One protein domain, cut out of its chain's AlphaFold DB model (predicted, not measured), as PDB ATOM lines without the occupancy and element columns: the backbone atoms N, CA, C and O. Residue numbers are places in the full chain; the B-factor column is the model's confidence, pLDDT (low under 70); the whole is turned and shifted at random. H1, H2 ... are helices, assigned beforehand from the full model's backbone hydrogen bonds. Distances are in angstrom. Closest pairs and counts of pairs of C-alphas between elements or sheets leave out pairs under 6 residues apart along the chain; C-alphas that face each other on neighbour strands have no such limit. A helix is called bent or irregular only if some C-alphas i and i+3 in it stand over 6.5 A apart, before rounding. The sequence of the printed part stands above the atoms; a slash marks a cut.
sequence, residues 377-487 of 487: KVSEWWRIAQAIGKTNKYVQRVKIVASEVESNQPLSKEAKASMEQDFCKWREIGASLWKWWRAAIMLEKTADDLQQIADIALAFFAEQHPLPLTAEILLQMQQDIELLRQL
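AT A GLANCE: This is residues 377 to 487 of the 487 residues of the protein "Toprim domain-containing protein" of Chroococcidiopsis sp. CCALA 051 (UniProt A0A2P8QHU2). One long helix, H3, makes a rod's axis: the hairpin of H1 and H2 packs on it through H1, H4 folds back along its later part, and H5 packs steeply there. The printed part has 111 residues with five named helices, H1 to H5 in order: all helix. It is loose, with radius of gyration of the C-alphas 16.4 A, spanning 52 by 24 by 20 A.

IN THESE COORDINATES: Find C-alpha 378 at (182.244, 205.238, 92.175); irregular H1 runs to 387, with C-alphas 379 and 382 7.1 A apart. H2 spans 392 to 406, H3 413 to 442 over 43.6 A, H4 447 to 460, and H5 471 to 486, ending at (195.409, 175.588, 116.293).

HOW THE PARTS SIT: At the hub H3, residues 419 to 426 alone touch H1, closest C-alphas Ala 385 and Asp 422, 6.1 A. Residues 430 to 441 alone touch H4, a hairpin at 7 degrees, closest Leu 433 and Ala 457, 6.7 A. Residues 432 to 442 alone touch H5's 477 to 484, closest Ala 439 and Ile 481, 5.5 A. H2, H3, H4 and H5 have every O i to N i+4 pair within hydrogen-bond range; H1 has 4 of 6.

THE WHOLE: The farthest C-alphas, Ser 407 and Leu 487, are 53.6 A apart. The printed part has no cut and no long link; no printed residue is under 70 in pLDDT.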
ATOM      1  N   LYS A 377     185.246 205.584  95.633       83.81
ATOM      2  CA  LYS A 377     185.367 206.081  94.269       83.81
ATOM      3  C   LYS A 377     184.421 205.290  93.370       83.81
ATOM      4  O   LYS A 377     184.730 204.159  93.003       83.81
ATOM      5  N   VAL A 378     183.288 205.889  92.997       86.56
ATOM      6  CA  VAL A 378     182.244 205.238  92.175       86.56
ATOM      7  C   VAL A 378     182.820 204.629  90.888       86.56
ATOM      8  O   VAL A 378     182.447 203.524  90.502       86.56
ATOM      9  N   SER A 379     183.814 205.271  90.267       86.69
ATOM     10  CA  SER A 379     184.472 204.751  89.059       86.69
ATOM     11  C   SER A 379     185.334 203.496  89.272       86.69
ATOM     12  O   SER A 379     185.713 202.832  88.302       86.69
ATOM     13  N   GLU A 380     185.607 203.106  90.520       89.00
ATOM     14  CA  GLU A 380     186.222 201.818  90.866       89.00
ATOM     15  C   GLU A 380     185.180 200.724  91.160       89.00
ATOM     16  O   GLU A 380     185.539 199.546  91.160       89.00
ATOM     17  N   TRP A 381     183.899 201.067  91.358       93.12
ATOM     18  CA  TRP A 381     182.872 200.119  91.807       93.12
ATOM     19  C   TRP A 381     182.756 198.902  90.884       93.12
ATOM     20  O   TRP A 381     182.734 197.771  91.358       93.12
ATOM     21  N   TRP A 382     182.779 199.084  89.561       93.62
ATOM     22  CA  TRP A 382     182.660 197.944  88.643       93.62
ATOM     23  C   TRP A 382     183.841 196.967  88.749       93.62
ATOM     24  O   TRP A 382     183.648 195.764  88.578       93.62
ATOM     25  N   ARG A 383     185.054 197.462  89.048       92.94
ATOM     26  CA  ARG A 383     186.249 196.623  89.252       92.94
ATOM     27  C   ARG A 383     186.107 195.815  90.529       92.94
ATOM     28  O   ARG A 383     186.410 194.631  90.545       92.94
ATOM     29  N   ILE A 384     185.594 196.454  91.573       94.06
ATOM     30  CA  ILE A 384     185.305 195.827  92.859       94.06
ATOM     31  C   ILE A 384     184.227 194.753  92.712       94.06
ATOM     32  O   ILE A 384     184.444 193.619  93.130       94.06
ATOM     33  N   ALA A 385     183.122 195.062  92.032       95.38
ATOM     34  CA  ALA A 385     182.060 194.107  91.732       95.38
ATOM     35  C   ALA A 385     182.591 192.892  90.951       95.38
ATOM     36  O   ALA A 385     182.236 191.753  91.250       95.38
ATOM     37  N   GLN A 386     183.478 193.116  89.978       95.56
ATOM     38  CA  GLN A 386     184.129 192.036  89.241       95.56
ATOM     39  C   GLN A 386     185.068 191.206  90.137       95.56
ATOM     40  O   GLN A 386     184.998 189.979  90.110       95.56
ATOM     41  N   ALA A 387     185.897 191.857  90.959       94.56
ATOM     42  CA  ALA A 387     186.835 191.205  91.874       94.56
ATOM     43  C   ALA A 387     186.132 190.307  92.902       94.56
ATOM     44  O   ALA A 387     186.637 189.251  93.251       94.56
ATOM     45  N   ILE A 388     184.947 190.689  93.380       96.38
ATOM     46  CA  ILE A 388     184.171 189.874  94.331       96.38
ATOM     47  C   ILE A 388     183.267 188.836  93.643       96.38
ATOM     48  O   ILE A 388     182.444 188.208  94.304       96.38
ATOM     49  N   GLY A 389     183.390 188.661  92.321       95.06
ATOM     50  CA  GLY A 389     182.701 187.609  91.573       95.06
ATOM     51  C   GLY A 389     181.243 187.909  91.218       95.06
ATOM     52  O   GLY A 389     180.466 186.979  90.998       95.06
ATOM     53  N   LYS A 390     180.827 189.184  91.146       96.19
ATOM     54  CA  LYS A 390     179.480 189.529  90.656       96.19
ATOM     55  C   LYS A 390     179.315 189.125  89.192       96.19
ATOM     56  O   LYS A 390     180.260 189.114  88.405       96.19
ATOM     57  N   THR A 391     178.071 188.850  88.807       95.94
ATOM     58  CA  THR A 391     177.744 188.443  87.437       95.94
ATOM     59  C   THR A 391     178.119 189.520  86.421       95.94
ATOM     60  O   THR A 391     178.050 190.719  86.698       95.94
ATOM     61  N   ASN A 392     178.436 189.106  85.194       93.38
ATOM     62  CA  ASN A 392     178.808 190.037  84.128       93.38
ATOM     63  C   ASN A 392     177.692 191.074  83.871       93.38
ATOM     64  O   ASN A 392     177.961 192.263  83.724       93.38
ATOM     65  N   LYS A 393     176.417 190.652  83.945       94.94
ATOM     66  CA  LYS A 393     175.247 191.547  83.873       94.94
ATOM     67  C   LYS A 393     175.261 192.610  84.977       94.94
ATOM     68  O   LYS A 393     174.954 193.767  84.712       94.94
ATOM     69  N   TYR A 394     175.616 192.239  86.208       95.69
ATOM     70  CA  TYR A 394     175.744 193.187  87.314       95.69
ATOM     71  C   TYR A 394     176.868 194.197  87.056       95.69
ATOM     72  O   TYR A 394     176.628 195.398  87.134       95.69
ATOM     73  N   VAL A 395     178.056 193.720  86.669       93.38
ATOM     74  CA  VAL A 395     179.222 194.574  86.386       93.38
ATOM     75  C   VAL A 395     178.924 195.587  85.276       93.38
ATOM     76  O   VAL A 395     179.285 196.754  85.406       93.38
ATOM     77  N   GLN A 396     178.222 195.186  84.209       92.06
ATOM     78  CA  GLN A 396     177.825 196.114  83.141       92.06
ATOM     79  C   GLN A 396     176.852 197.192  83.633       92.06
ATOM     80  O   GLN A 396     177.023 198.358  83.286       92.06
ATOM     81  N   ARG A 397     175.885 196.847  84.497       93.50
ATOM     82  CA  ARG A 397     175.006 197.855  85.118       93.50
ATOM     83  C   ARG A 397     175.797 198.856  85.952       93.50
ATOM     84  O   ARG A 397     175.582 200.052  85.820       93.50
ATOM     85  N   VAL A 398     176.746 198.382  86.760       93.25
ATOM     86  CA  VAL A 398     177.599 199.263  87.571       93.25
ATOM     87  C   VAL A 398     178.441 200.198  86.700       93.25
ATOM     88  O   VAL A 398     178.604 201.362  87.052       93.25
ATOM     89  N   LYS A 399     178.950 199.736  85.548       91.56
ATOM     90  CA  LYS A 399     179.675 200.603  84.599       91.56
ATOM     91  C   LYS A 399     178.808 201.746  84.076       91.56
ATOM     92  O   LYS A 399     179.294 202.870  84.006       91.56
ATOM     93  N   ILE A 400     177.548 201.459  83.743       88.69
ATOM     94  CA  ILE A 400     176.584 202.475  83.302       88.69
ATOM     95  C   ILE A 400     176.370 203.495  84.424       88.69
ATOM     96  O   ILE A 400     176.623 204.679  84.218       88.69
ATOM     97  N   VAL A 401     176.052 203.031  85.636       88.31
ATOM     98  CA  VAL A 401     175.844 203.909  86.800       88.31
ATOM     99  C   VAL A 401     177.082 204.766  87.093       88.31
ATOM    100  O   VAL A 401     176.970 205.962  87.339       88.31
ATOM    101  N   ALA A 402     178.285 204.192  87.019       85.75
ATOM    102  CA  ALA A 402     179.518 204.950  87.211       85.75
ATOM    103  C   ALA A 402     179.702 206.051  86.152       85.75
ATOM    104  O   ALA A 402     180.110 207.157  86.500       85.75
ATOM    105  N   SER A 403     179.361 205.782  84.886       83.75
ATOM    106  CA  SER A 403     179.424 206.780  83.808       83.75
ATOM    107  C   SER A 403     178.371 207.889  83.940       83.75
ATOM    108  O   SER A 403     178.635 209.043  83.600       83.75
ATOM    109  N   GLU A 404     177.195 207.566  84.484       84.69
ATOM    110  CA  GLU A 404     176.148 208.545  84.789       84.69
ATOM    111  C   GLU A 404     176.608 209.493  85.902       84.69
ATOM    112  O   GLU A 404     176.475 210.711  85.771       84.69
ATOM    113  N   VAL A 405     177.240 208.958  86.953       83.88
ATOM    114  CA  VAL A 405     177.815 209.770  88.037       83.88
ATOM    115  C   VAL A 405     178.951 210.664  87.544       83.88
ATOM    116  O   VAL A 405     179.021 211.832  87.922       83.88
ATOM    117  N   GLU A 406     179.815 210.166  86.654       78.00
ATOM    118  CA  GLU A 406     180.837 210.991  85.990       78.00
ATOM    119  C   GLU A 406     180.224 212.116  85.135       78.00
ATOM    120  O   GLU A 406     180.860 213.148  84.924       78.00
ATOM    121  N   SER A 407     178.970 211.953  84.705       78.44
ATOM    122  CA  SER A 407     178.179 212.957  83.986       78.44
ATOM    123  C   SER A 407     177.359 213.865  84.923       78.44
ATOM    124  O   SER A 407     176.358 214.443  84.501       78.44
ATOM    125  N   ASN A 408     177.780 214.007  86.187       82.81
ATOM    126  CA  ASN A 408     177.136 214.802  87.244       82.81
ATOM    127  C   ASN A 408     175.724 214.339  87.660       82.81
ATOM    128  O   ASN A 408     174.987 215.114  88.273       82.81
ATOM    129  N   GLN A 409     175.335 213.090  87.387       80.88
ATOM    130  CA  GLN A 409     174.102 212.538  87.956       80.88
ATOM    131  C   GLN A 409     174.335 212.036  89.391       80.88
ATOM    132  O   GLN A 409     175.356 211.401  89.667       80.88
ATOM    133  N   PRO A 410     173.416 212.294  90.338       84.50
ATOM    134  CA  PRO A 410     173.544 211.768  91.689       84.50
ATOM    135  C   PRO A 410     173.315 210.253  91.708       84.50
ATOM    136  O   PRO A 410     172.446 209.719  91.021       84.50
ATOM    137  N   LEU A 411     174.075 209.554  92.551       86.00
ATOM    138  CA  LEU A 411     173.892 208.125  92.778       86.00
ATOM    139  C   LEU A 411     172.566 207.882  93.523       86.00
ATOM    140  O   LEU A 411     172.314 208.518  94.550       86.00
ATOM    141  N   SER A 412     171.727 206.958  93.039       88.31
ATOM    142  CA  SER A 412     170.491 206.585  93.748       88.31
ATOM    143  C   SER A 412     170.803 205.992  95.130       88.31
ATOM    144  O   SER A 412     171.898 205.469  95.359       88.31
ATOM    145  N   LYS A 413     169.840 206.033  96.061       89.50
ATOM    146  CA  LYS A 413     170.019 205.471  97.413       89.50
ATOM    147  C   LYS A 413     170.323 203.970  97.365       89.50
ATOM    148  O   LYS A 413     171.198 203.489  98.077       89.50
ATOM    149  N   GLU A 414     169.645 203.247  96.482       89.38
ATOM    150  CA  GLU A 414     169.794 201.805  96.280       89.38
ATOM    151  C   GLU A 414     171.153 201.470  95.656       89.38
ATOM    152  O   GLU A 414     171.814 200.509  96.063       89.38
ATOM    153  N   ALA A 415     171.597 202.279  94.687       89.81
ATOM    154  CA  ALA A 415     172.912 202.137  94.075       89.81
ATOM    155  C   ALA A 415     174.032 202.439  95.083       89.81
ATOM    156  O   ALA A 415     175.002 201.687  95.145       89.81
ATOM    157  N   LYS A 416     173.870 203.468  95.928       89.88
ATOM    158  CA  LYS A 416     174.804 203.778  97.020       89.88
ATOM    159  C   LYS A 416     174.920 202.614  98.005       89.88
ATOM    160  O   LYS A 416     176.028 202.151  98.244       89.88
ATOM    161  N   ALA A 417     173.796 202.082  98.488       90.69
ATOM    162  CA  ALA A 417     173.794 200.942  99.407       90.69
ATOM    163  C   ALA A 417     174.434 199.682  98.786       90.69
ATOM    164  O   ALA A 417     175.212 198.982  99.433       90.69
ATOM    165  N   SER A 418     174.156 199.416  97.505       94.06
ATOM    166  CA  SER A 418     174.763 198.293  96.775       94.06
ATOM    167  C   SER A 418     176.278 198.455  96.624       94.06
ATOM    168  O   SER A 418     177.029 197.498  96.804       94.06
ATOM    169  N   MET A 419     176.733 199.672  96.311       93.19
ATOM    170  CA  MET A 419     178.151 200.003  96.226       93.19
ATOM    171  C   MET A 419     178.841 199.806  97.573       93.19
ATOM    172  O   MET A 419     179.868 199.137  97.640       93.19
ATOM    173  N   GLU A 420     178.263 200.332  98.651       91.50
ATOM    174  CA  GLU A 420     178.788 200.179 100.011       91.50
ATOM    175  C   GLU A 420     178.958 198.706 100.391       91.50
ATOM    176  O   GLU A 420     180.021 198.306 100.867       91.50
ATOM    177  N   GLN A 421     177.956 197.870 100.103       93.81
ATOM    178  CA  GLN A 421     178.028 196.432 100.354       93.81
ATOM    179  C   GLN A 421     179.163 195.758  99.565       93.81
ATOM    180  O   GLN A 421     179.913 194.951 100.121       93.81
ATOM    181  N   ASP A 422     179.312 196.093  98.283       95.56
ATOM    182  CA  ASP A 422     180.361 195.530  97.430       95.56
ATOM    183  C   ASP A 422     181.764 195.933  97.906       95.56
ATOM    184  O   ASP A 422     182.658 195.088  97.998       95.56
ATOM    185  N   PHE A 423     181.962 197.204  98.268       92.62
ATOM    186  CA  PHE A 423     183.228 197.683  98.823       92.62
ATOM    187  C   PHE A 423     183.530 197.066 100.195       92.62
ATOM    188  O   PHE A 423     184.682 196.723 100.467       92.62
ATOM    189  N   CYS A 424     182.527 196.893 101.061       92.06
ATOM    190  CA  CYS A 424     182.681 196.152 102.315       92.06
ATOM    191  C   CYS A 424     183.165 194.728 102.045       92.06
ATOM    192  O   CYS A 424     184.185 194.319 102.602       92.06
ATOM    193  N   LYS A 425     182.521 194.011 101.115       95.00
ATOM    194  CA  LYS A 425     182.920 192.638 100.799       95.00
ATOM    195  C   LYS A 425     184.332 192.549 100.224       95.00
ATOM    196  O   LYS A 425     185.101 191.657 100.577       95.00
ATOM    197  N   TRP A 426     184.691 193.484  99.353       94.81
ATOM    198  CA  TRP A 426     186.026 193.560  98.771       94.81
ATOM    199  C   TRP A 426     187.109 193.830  99.820       94.81
ATOM    200  O   TRP A 426     188.145 193.164  99.799       94.81
ATOM    201  N   ARG A 427     186.849 194.718 100.790       91.88
ATOM    202  CA  ARG A 427     187.756 194.957 101.926       91.88
ATOM    203  C   ARG A 427     187.905 193.729 102.824       91.88
ATOM    204  O   ARG A 427     189.021 193.425 103.234       91.88
ATOM    205  N   GLU A 428     186.823 193.000 103.099       93.56
ATOM    206  CA  GLU A 428     186.878 191.746 103.870       93.56
ATOM    207  C   GLU A 428     187.773 190.695 103.202       93.56
ATOM    208  O   GLU A 428     188.600 190.061 103.867       93.56
ATOM    209  N   ILE A 429     187.626 190.516 101.885       95.44
ATOM    210  CA  ILE A 429     188.457 189.586 101.111       95.44
ATOM    211  C   ILE A 429     189.913 190.061 101.117       95.44
ATOM    212  O   ILE A 429     190.804 189.270 101.417       95.44
ATOM    213  N   GLY A 430     190.160 191.354 100.883       94.75
ATOM    214  CA  GLY A 430     191.498 191.943 100.957       94.75
ATOM    215  C   GLY A 430     192.181 191.717 102.308       94.75
ATOM    216  O   GLY A 430     193.325 191.268 102.365       94.75
ATOM    217  N   ALA A 431     191.466 191.938 103.413       94.00
ATOM    218  CA  ALA A 431     191.970 191.658 104.756       94.00
ATOM    219  C   ALA A 431     192.246 190.160 104.980       94.00
ATOM    220  O   ALA A 431     193.190 189.802 105.685       94.00
ATOM    221  N   SER A 432     191.443 189.281 104.378       95.81
ATOM    222  CA  SER A 432     191.633 187.828 104.460       95.81
ATOM    223  C   SER A 432     192.874 187.367 103.694       95.81
ATOM    224  O   SER A 432     193.619 186.553 104.226       95.81
ATOM    225  N   LEU A 433     193.172 187.958 102.531       97.31
ATOM    226  CA  LEU A 433     194.413 187.695 101.788       97.31
ATOM    227  C   LEU A 433     195.660 188.019 102.628       97.31
ATOM    228  O   LEU A 433     196.606 187.238 102.664       97.31
ATOM    229  N   TRP A 434     195.653 189.128 103.375       96.25
ATOM    230  CA  TRP A 434     196.759 189.466 104.282       96.25
ATOM    231  C   TRP A 434     196.868 188.522 105.485       96.25
ATOM    232  O   TRP A 434     197.977 188.194 105.914       96.25
ATOM    233  N   LYS A 435     195.736 188.049 106.024       95.50
ATOM    234  CA  LYS A 435     195.730 187.003 107.061       95.50
ATOM    235  C   LYS A 435     196.290 185.688 106.520       95.50
ATOM    236  O   LYS A 435     197.066 185.049 107.222       95.50
ATOM    237  N   TRP A 436     195.947 185.330 105.285       96.69
ATOM    238  CA  TRP A 436     196.459 184.139 104.615       96.69
ATOM    239  C   TRP A 436     197.963 184.212 104.398       96.69
ATOM    240  O   TRP A 436     198.674 183.292 104.779       96.69
ATOM    241  N   TRP A 437     198.460 185.340 103.882       95.62
ATOM    242  CA  TRP A 437     199.894 185.580 103.740       95.62
ATOM    243  C   TRP A 437     200.633 185.405 105.068       95.62
ATOM    244  O   TRP A 437     201.632 184.693 105.142       95.62
ATOM    245  N   ARG A 438     200.116 186.005 106.147       93.81
ATOM    246  CA  ARG A 438     200.703 185.844 107.481       93.81
ATOM    247  C   ARG A 438     200.673 184.386 107.942       93.81
ATOM    248  O   ARG A 438     201.671 183.923 108.481       93.81
ATOM    249  N   ALA A 439     199.565 183.679 107.727       95.06
ATOM    250  CA  ALA A 439     199.461 182.258 108.042       95.06
ATOM    251  C   ALA A 439     200.500 181.434 107.279       95.06
ATOM    252  O   ALA A 439     201.240 180.681 107.898       95.06
ATOM    253  N   ALA A 440     200.643 181.656 105.974       94.75
ATOM    254  CA  ALA A 440     201.625 180.970 105.145       94.75
ATOM    255  C   ALA A 440     203.071 181.214 105.610       94.75
ATOM    256  O   ALA A 440     203.868 180.278 105.652       94.75
ATOM    257  N   ILE A 441     203.405 182.444 106.021       93.31
ATOM    258  CA  ILE A 441     204.720 182.765 106.597       93.31
ATOM    259  C   ILE A 441     204.960 182.006 107.909       93.31
ATOM    260  O   ILE A 441     206.038 181.441 108.086       93.31
ATOM    261  N   MET A 442     203.977 181.991 108.815       93.44
ATOM    262  CA  MET A 442     204.088 181.343 110.131       93.44
ATOM    263  C   MET A 442     204.092 179.811 110.045       93.44
ATOM    264  O   MET A 442     204.740 179.162 110.854       93.44
ATOM    265  N   LEU A 443     203.402 179.247 109.053       94.81
ATOM    266  CA  LEU A 443     203.387 177.815 108.738       94.81
ATOM    267  C   LEU A 443     204.601 177.374 107.906       94.81
ATOM    268  O   LEU A 443     204.631 176.248 107.420       94.81
ATOM    269  N   GLU A 444     205.570 178.267 107.695       93.81
ATOM    270  CA  GLU A 444     206.800 178.010 106.944       93.81
ATOM    271  C   GLU A 444     206.582 177.449 105.529       93.81
ATOM    272  O   GLU A 444     207.381 176.654 105.033       93.81
ATOM    273  N   LYS A 445     205.525 177.907 104.843       94.19
ATOM    274  CA  LYS A 445     205.257 177.549 103.442       94.19
ATOM    275  C   LYS A 445     206.434 177.919 102.530       94.19
ATOM    276  O   LYS A 445     207.258 178.787 102.850       94.19
ATOM    277  N   THR A 446     206.509 177.255 101.379       94.31
ATOM    278  CA  THR A 446     207.621 177.415 100.435       94.31
ATOM    279  C   THR A 446     207.625 178.802  99.787       94.31
ATOM    280  O   THR A 446     206.638 179.539  99.817       94.31
ATOM    281  N   ALA A 447     208.750 179.181  99.171       91.19
ATOM    282  CA  ALA A 447     208.833 180.435  98.421       91.19
ATOM    283  C   ALA A 447     207.827 180.481  97.255       91.19
ATOM    284  O   ALA A 447     207.277 181.547  96.978       91.19
ATOM    285  N   ASP A 448     207.553 179.334  96.628       93.56
ATOM    286  CA  ASP A 448     206.594 179.212  95.530       93.56
ATOM    287  C   ASP A 448     205.154 179.409  96.020       93.56
ATOM    288  O   ASP A 448     204.399 180.159  95.398       93.56
ATOM    289  N   ASP A 449     204.797 178.845  97.180       94.00
ATOM    290  CA  ASP A 449     203.483 179.061  97.804       94.00
ATOM    291  C   ASP A 449     203.252 180.549  98.106       94.00
ATOM    292  O   ASP A 449     202.205 181.122  97.800       94.00
ATOM    293  N   LEU A 450     204.259 181.211  98.686       94.56
ATOM    294  CA  LEU A 450     204.207 182.643  98.969       94.56
ATOM    295  C   LEU A 450     204.064 183.447  97.667       94.56
ATOM    296  O   LEU A 450     203.208 184.329  97.559       94.56
ATOM    297  N   GLN A 451     204.854 183.118  96.645       93.62
ATOM    298  CA  GLN A 451     204.768 183.764  95.339       93.62
ATOM    299  C   GLN A 451     203.362 183.617  94.732       93.62
ATOM    300  O   GLN A 451     202.803 184.602  94.241       93.62
ATOM    301  N   GLN A 452     202.755 182.435  94.845       95.62
ATOM    302  CA  GLN A 452     201.393 182.170  94.395       95.62
ATOM    303  C   GLN A 452     200.359 183.025  95.142       95.62
ATOM    304  O   GLN A 452     199.506 183.639  94.500       95.62
ATOM    305  N   ILE A 453     200.442 183.130  96.475       96.38
ATOM    306  CA  ILE A 453     199.541 183.985  97.271       96.38
ATOM    307  C   ILE A 453     199.646 185.447  96.817       96.38
ATOM    308  O   ILE A 453     198.626 186.108  96.605       96.38
ATOM    309  N   ALA A 454     200.869 185.949  96.624       95.25
ATOM    310  CA  ALA A 454     201.089 187.316  96.160       95.25
ATOM    311  C   ALA A 454     200.517 187.546  94.749       95.25
ATOM    312  O   ALA A 454     199.910 188.587  94.496       95.25
ATOM    313  N   ASP A 455     200.655 186.576  93.841       95.25
ATOM    314  CA  ASP A 455     200.108 186.659  92.484       95.25
ATOM    315  C   ASP A 455     198.580 186.620  92.454       95.25
ATOM    316  O   ASP A 455     197.958 187.410  91.737       95.25
ATOM    317  N   ILE A 456     197.966 185.773  93.284       97.12
ATOM    318  CA  ILE A 456     196.513 185.732  93.482       97.12
ATOM    319  C   ILE A 456     196.011 187.088  93.986       97.12
ATOM    320  O   ILE A 456     195.053 187.642  93.441       97.12
ATOM    321  N   ALA A 457     196.673 187.663  94.990       96.88
ATOM    322  CA  ALA A 457     196.288 188.963  95.521       96.88
ATOM    323  C   ALA A 457     196.461 190.088  94.483       96.88
ATOM    324  O   ALA A 457     195.568 190.918  94.306       96.88
ATOM    325  N   LEU A 458     197.565 190.096  93.729       93.25
ATOM    326  CA  LEU A 458     197.780 191.056  92.640       93.25
ATOM    327  C   LEU A 458     196.717 190.936  91.540       93.25
ATOM    328  O   LEU A 458     196.290 191.960  90.999       93.25
ATOM    329  N   ALA A 459     196.272 189.719  91.223       93.00
ATOM    330  CA  ALA A 459     195.186 189.478  90.279       93.00
ATOM    331  C   ALA A 459     193.836 189.982  90.813       93.00
ATOM    332  O   ALA A 459     193.084 190.611  90.067       93.00
ATOM    333  N   PHE A 460     193.551 189.792  92.104       96.19
ATOM    334  CA  PHE A 460     192.352 190.324  92.758       96.19
ATOM    335  C   PHE A 460     192.302 191.863  92.733       96.19
ATOM    336  O   PHE A 460     191.251 192.457  92.487       96.19
ATOM    337  N   PHE A 461     193.450 192.528  92.904       92.12
ATOM    338  CA  PHE A 461     193.572 193.993  92.875       92.12
ATOM    339  C   PHE A 461     193.915 194.582  91.490       92.12
ATOM    340  O   PHE A 461     194.227 195.779  91.369       92.12
ATOM    341  N   ALA A 462     193.861 193.777  90.424       83.88
ATOM    342  CA  ALA A 462     194.243 194.215  89.087       83.88
ATOM    343  C   ALA A 462     193.349 195.352  88.558       83.88
ATOM    344  O   ALA A 462     192.164 195.465  88.857       83.88
ATOM    345  N   GLU A 463     193.938 196.229  87.744       80.44
ATOM    346  CA  GLU A 463     193.263 197.446  87.280       80.44
ATOM    347  C   GLU A 463     192.324 197.220  86.099       80.44
ATOM    348  O   GLU A 463     191.262 197.831  86.033       80.44
ATOM    349  N   GLN A 464     192.711 196.385  85.139       77.25
ATOM    350  CA  GLN A 464     191.901 196.175  83.937       77.25
ATOM    351  C   GLN A 464     190.929 195.011  84.089       77.25
ATOM    352  O   GLN A 464     189.771 195.113  83.691       77.25
ATOM    353  N   HIS A 465     191.420 193.913  84.660       81.88
ATOM    354  CA  HIS A 465     190.707 192.646  84.747       81.88
ATOM    355  C   HIS A 465     190.965 192.018  86.118       81.88
ATOM    356  O   HIS A 465     191.753 191.077  86.206       81.88
ATOM    357  N   PRO A 466     190.379 192.573  87.193       88.69
ATOM    358  CA  PRO A 466     190.452 191.931  88.493       88.69
ATOM    359  C   PRO A 466     189.798 190.551  88.423       88.69
ATOM    360  O   PRO A 466     188.730 190.391  87.822       88.69
ATOM    361  N   LEU A 467     190.461 189.557  89.009       91.00
ATOM    362  CA  LEU A 467     189.992 188.177  89.019       91.00
ATOM    363  C   LEU A 467     189.417 187.824  90.394       91.00
ATOM    364  O   LEU A 467     190.073 188.091  91.404       91.00
ATOM    365  N   PRO A 468     188.219 187.222  90.456       94.88
ATOM    366  CA  PRO A 468     187.699 186.705  91.707       94.88
ATOM    367  C   PRO A 468     188.498 185.503  92.195       94.88
ATOM    368  O   PRO A 468     189.051 184.737  91.405       94.88
ATOM    369  N   LEU A 469     188.520 185.329  93.515       95.25
ATOM    370  CA  LEU A 469     189.092 184.138  94.132       95.25
ATOM    371  C   LEU A 469     188.199 182.931  93.819       95.25
ATOM    372  O   LEU A 469     186.976 183.006  93.960       95.25
ATOM    373  N   THR A 470     188.802 181.824  93.385       95.50
ATOM    374  CA  THR A 470     188.074 180.572  93.142       95.50
ATOM    375  C   THR A 470     187.645 179.935  94.466       95.50
ATOM    376  O   THR A 470     188.209 180.228  95.520       95.50
ATOM    377  N   ALA A 471     186.658 179.034  94.423       94.50
ATOM    378  CA  ALA A 471     186.222 178.298  95.613       94.50
ATOM    379  C   ALA A 471     187.371 177.498  96.257       94.50
ATOM    380  O   ALA A 471     187.481 177.455  97.477       94.50
ATOM    381  N   GLU A 472     188.255 176.933  95.433       96.06
ATOM    382  CA  GLU A 472     189.459 176.224  95.871       96.06
ATOM    383  C   GLU A 472     190.434 177.149  96.613       96.06
ATOM    384  O   GLU A 472     190.856 176.828  97.720       96.06
ATOM    385  N   ILE A 473     190.723 178.335  96.064       96.44
ATOM    386  CA  ILE A 473     191.595 179.327  96.715       96.44
ATOM    387  C   ILE A 473     190.995 179.792  98.045       96.44
ATOM    388  O   ILE A 473     191.711 179.924  99.034       96.44
ATOM    389  N   LEU A 474     189.683 180.043  98.085       94.75
ATOM    390  CA  LEU A 474     188.994 180.442  99.313       94.75
ATOM    391  C   LEU A 474     189.080 179.352 100.389       94.75
ATOM    392  O   LEU A 474     189.318 179.674 101.554       94.75
ATOM    393  N   LEU A 475     188.925 178.083 100.000       95.81
ATOM    394  CA  LEU A 475     189.049 176.942 100.903       95.81
ATOM    395  C   LEU A 475     190.481 176.800 101.430       95.81
ATOM    396  O   LEU A 475     190.663 176.709 102.642       95.81
ATOM    397  N   GLN A 476     191.483 176.855 100.548       96.12
ATOM    398  CA  GLN A 476     192.899 176.799 100.925       96.12
ATOM    399  C   GLN A 476     193.260 177.927 101.898       96.12
ATOM    400  O   GLN A 476     193.853 177.692 102.951       96.12
ATOM    401  N   MET A 477     192.839 179.153 101.579       96.81
ATOM    402  CA  MET A 477     193.018 180.317 102.439       96.81
ATOM    403  C   MET A 477     192.411 180.100 103.829       96.81
ATOM    404  O   MET A 477     193.045 180.409 104.838       96.81
ATOM    405  N   GLN A 478     191.187 179.574 103.901       95.88
ATOM    406  CA  GLN A 478     190.519 179.305 105.172       95.88
ATOM    407  C   GLN A 478     191.233 178.209 105.975       95.88
ATOM    408  O   GLN A 478     191.392 178.364 107.185       95.88
ATOM    409  N   GLN A 479     191.681 177.139 105.316       95.94
ATOM    410  CA  GLN A 479     192.406 176.035 105.947       95.94
ATOM    411  C   GLN A 479     193.729 176.496 106.559       95.94
ATOM    412  O   GLN A 479     193.976 176.210 107.725       95.94
ATOM    413  N   ASP A 480     194.549 177.251 105.821       96.12
ATOM    414  CA  ASP A 480     195.829 177.746 106.344       96.12
ATOM    415  C   ASP A 480     195.621 178.717 107.521       96.12
ATOM    416  O   ASP A 480     196.346 178.665 108.515       96.12
ATOM    417  N   ILE A 481     194.610 179.593 107.443       95.38
ATOM    418  CA  ILE A 481     194.275 180.511 108.542       95.38
ATOM    419  C   ILE A 481     193.826 179.743 109.791       95.38
ATOM    420  O   ILE A 481     194.190 180.137 110.897       95.38
ATOM    421  N   GLU A 482     193.024 178.690 109.634       95.06
ATOM    422  CA  GLU A 482     192.534 177.893 110.761       95.06
ATOM    423  C   GLU A 482     193.631 177.007 111.354       95.06
ATOM    424  O   GLU A 482     193.759 176.940 112.572       95.06
ATOM    425  N   LEU A 483     194.482 176.414 110.512       94.62
ATOM    426  CA  LEU A 483     195.640 175.642 110.956       94.62
ATOM    427  C   LEU A 483     196.566 176.490 111.836       94.62
ATOM    428  O   LEU A 483     196.974 176.040 112.899       94.62
ATOM    429  N   LEU A 484     196.834 177.745 111.448       92.94
ATOM    430  CA  LEU A 484     197.619 178.660 112.283       92.94
ATOM    431  C   LEU A 484     196.952 178.953 113.640       92.94
ATOM    432  O   LEU A 484     197.662 179.228 114.594       92.94
ATOM    433  N   ARG A 485     195.616 178.941 113.755       91.25
ATOM    434  CA  ARG A 485     194.940 179.185 115.048       91.25
ATOM    435  C   ARG A 485     195.043 178.014 116.019       91.25
ATOM    436  O   ARG A 485     194.795 178.209 117.205       91.25
ATOM    437  N   GLN A 486     195.303 176.816 115.505       90.75
ATOM    438  CA  GLN A 486     195.409 175.588 116.293       90.75
ATOM    439  C   GLN A 486     196.831 175.348 116.818       90.75
ATOM    440  O   GLN A 486     197.000 174.540 117.730       90.75
ATOM    441  N   LEU A 487     197.822 176.035 116.240       85.50
ATOM    442  CA  LEU A 487     199.211 176.105 116.700       85.50
ATOM    443  C   LEU A 487     199.381 177.252 117.700       85.50
ATOM    444  O   LEU A 487     200.156 177.062 118.663       85.50
TER     445      LEU A 487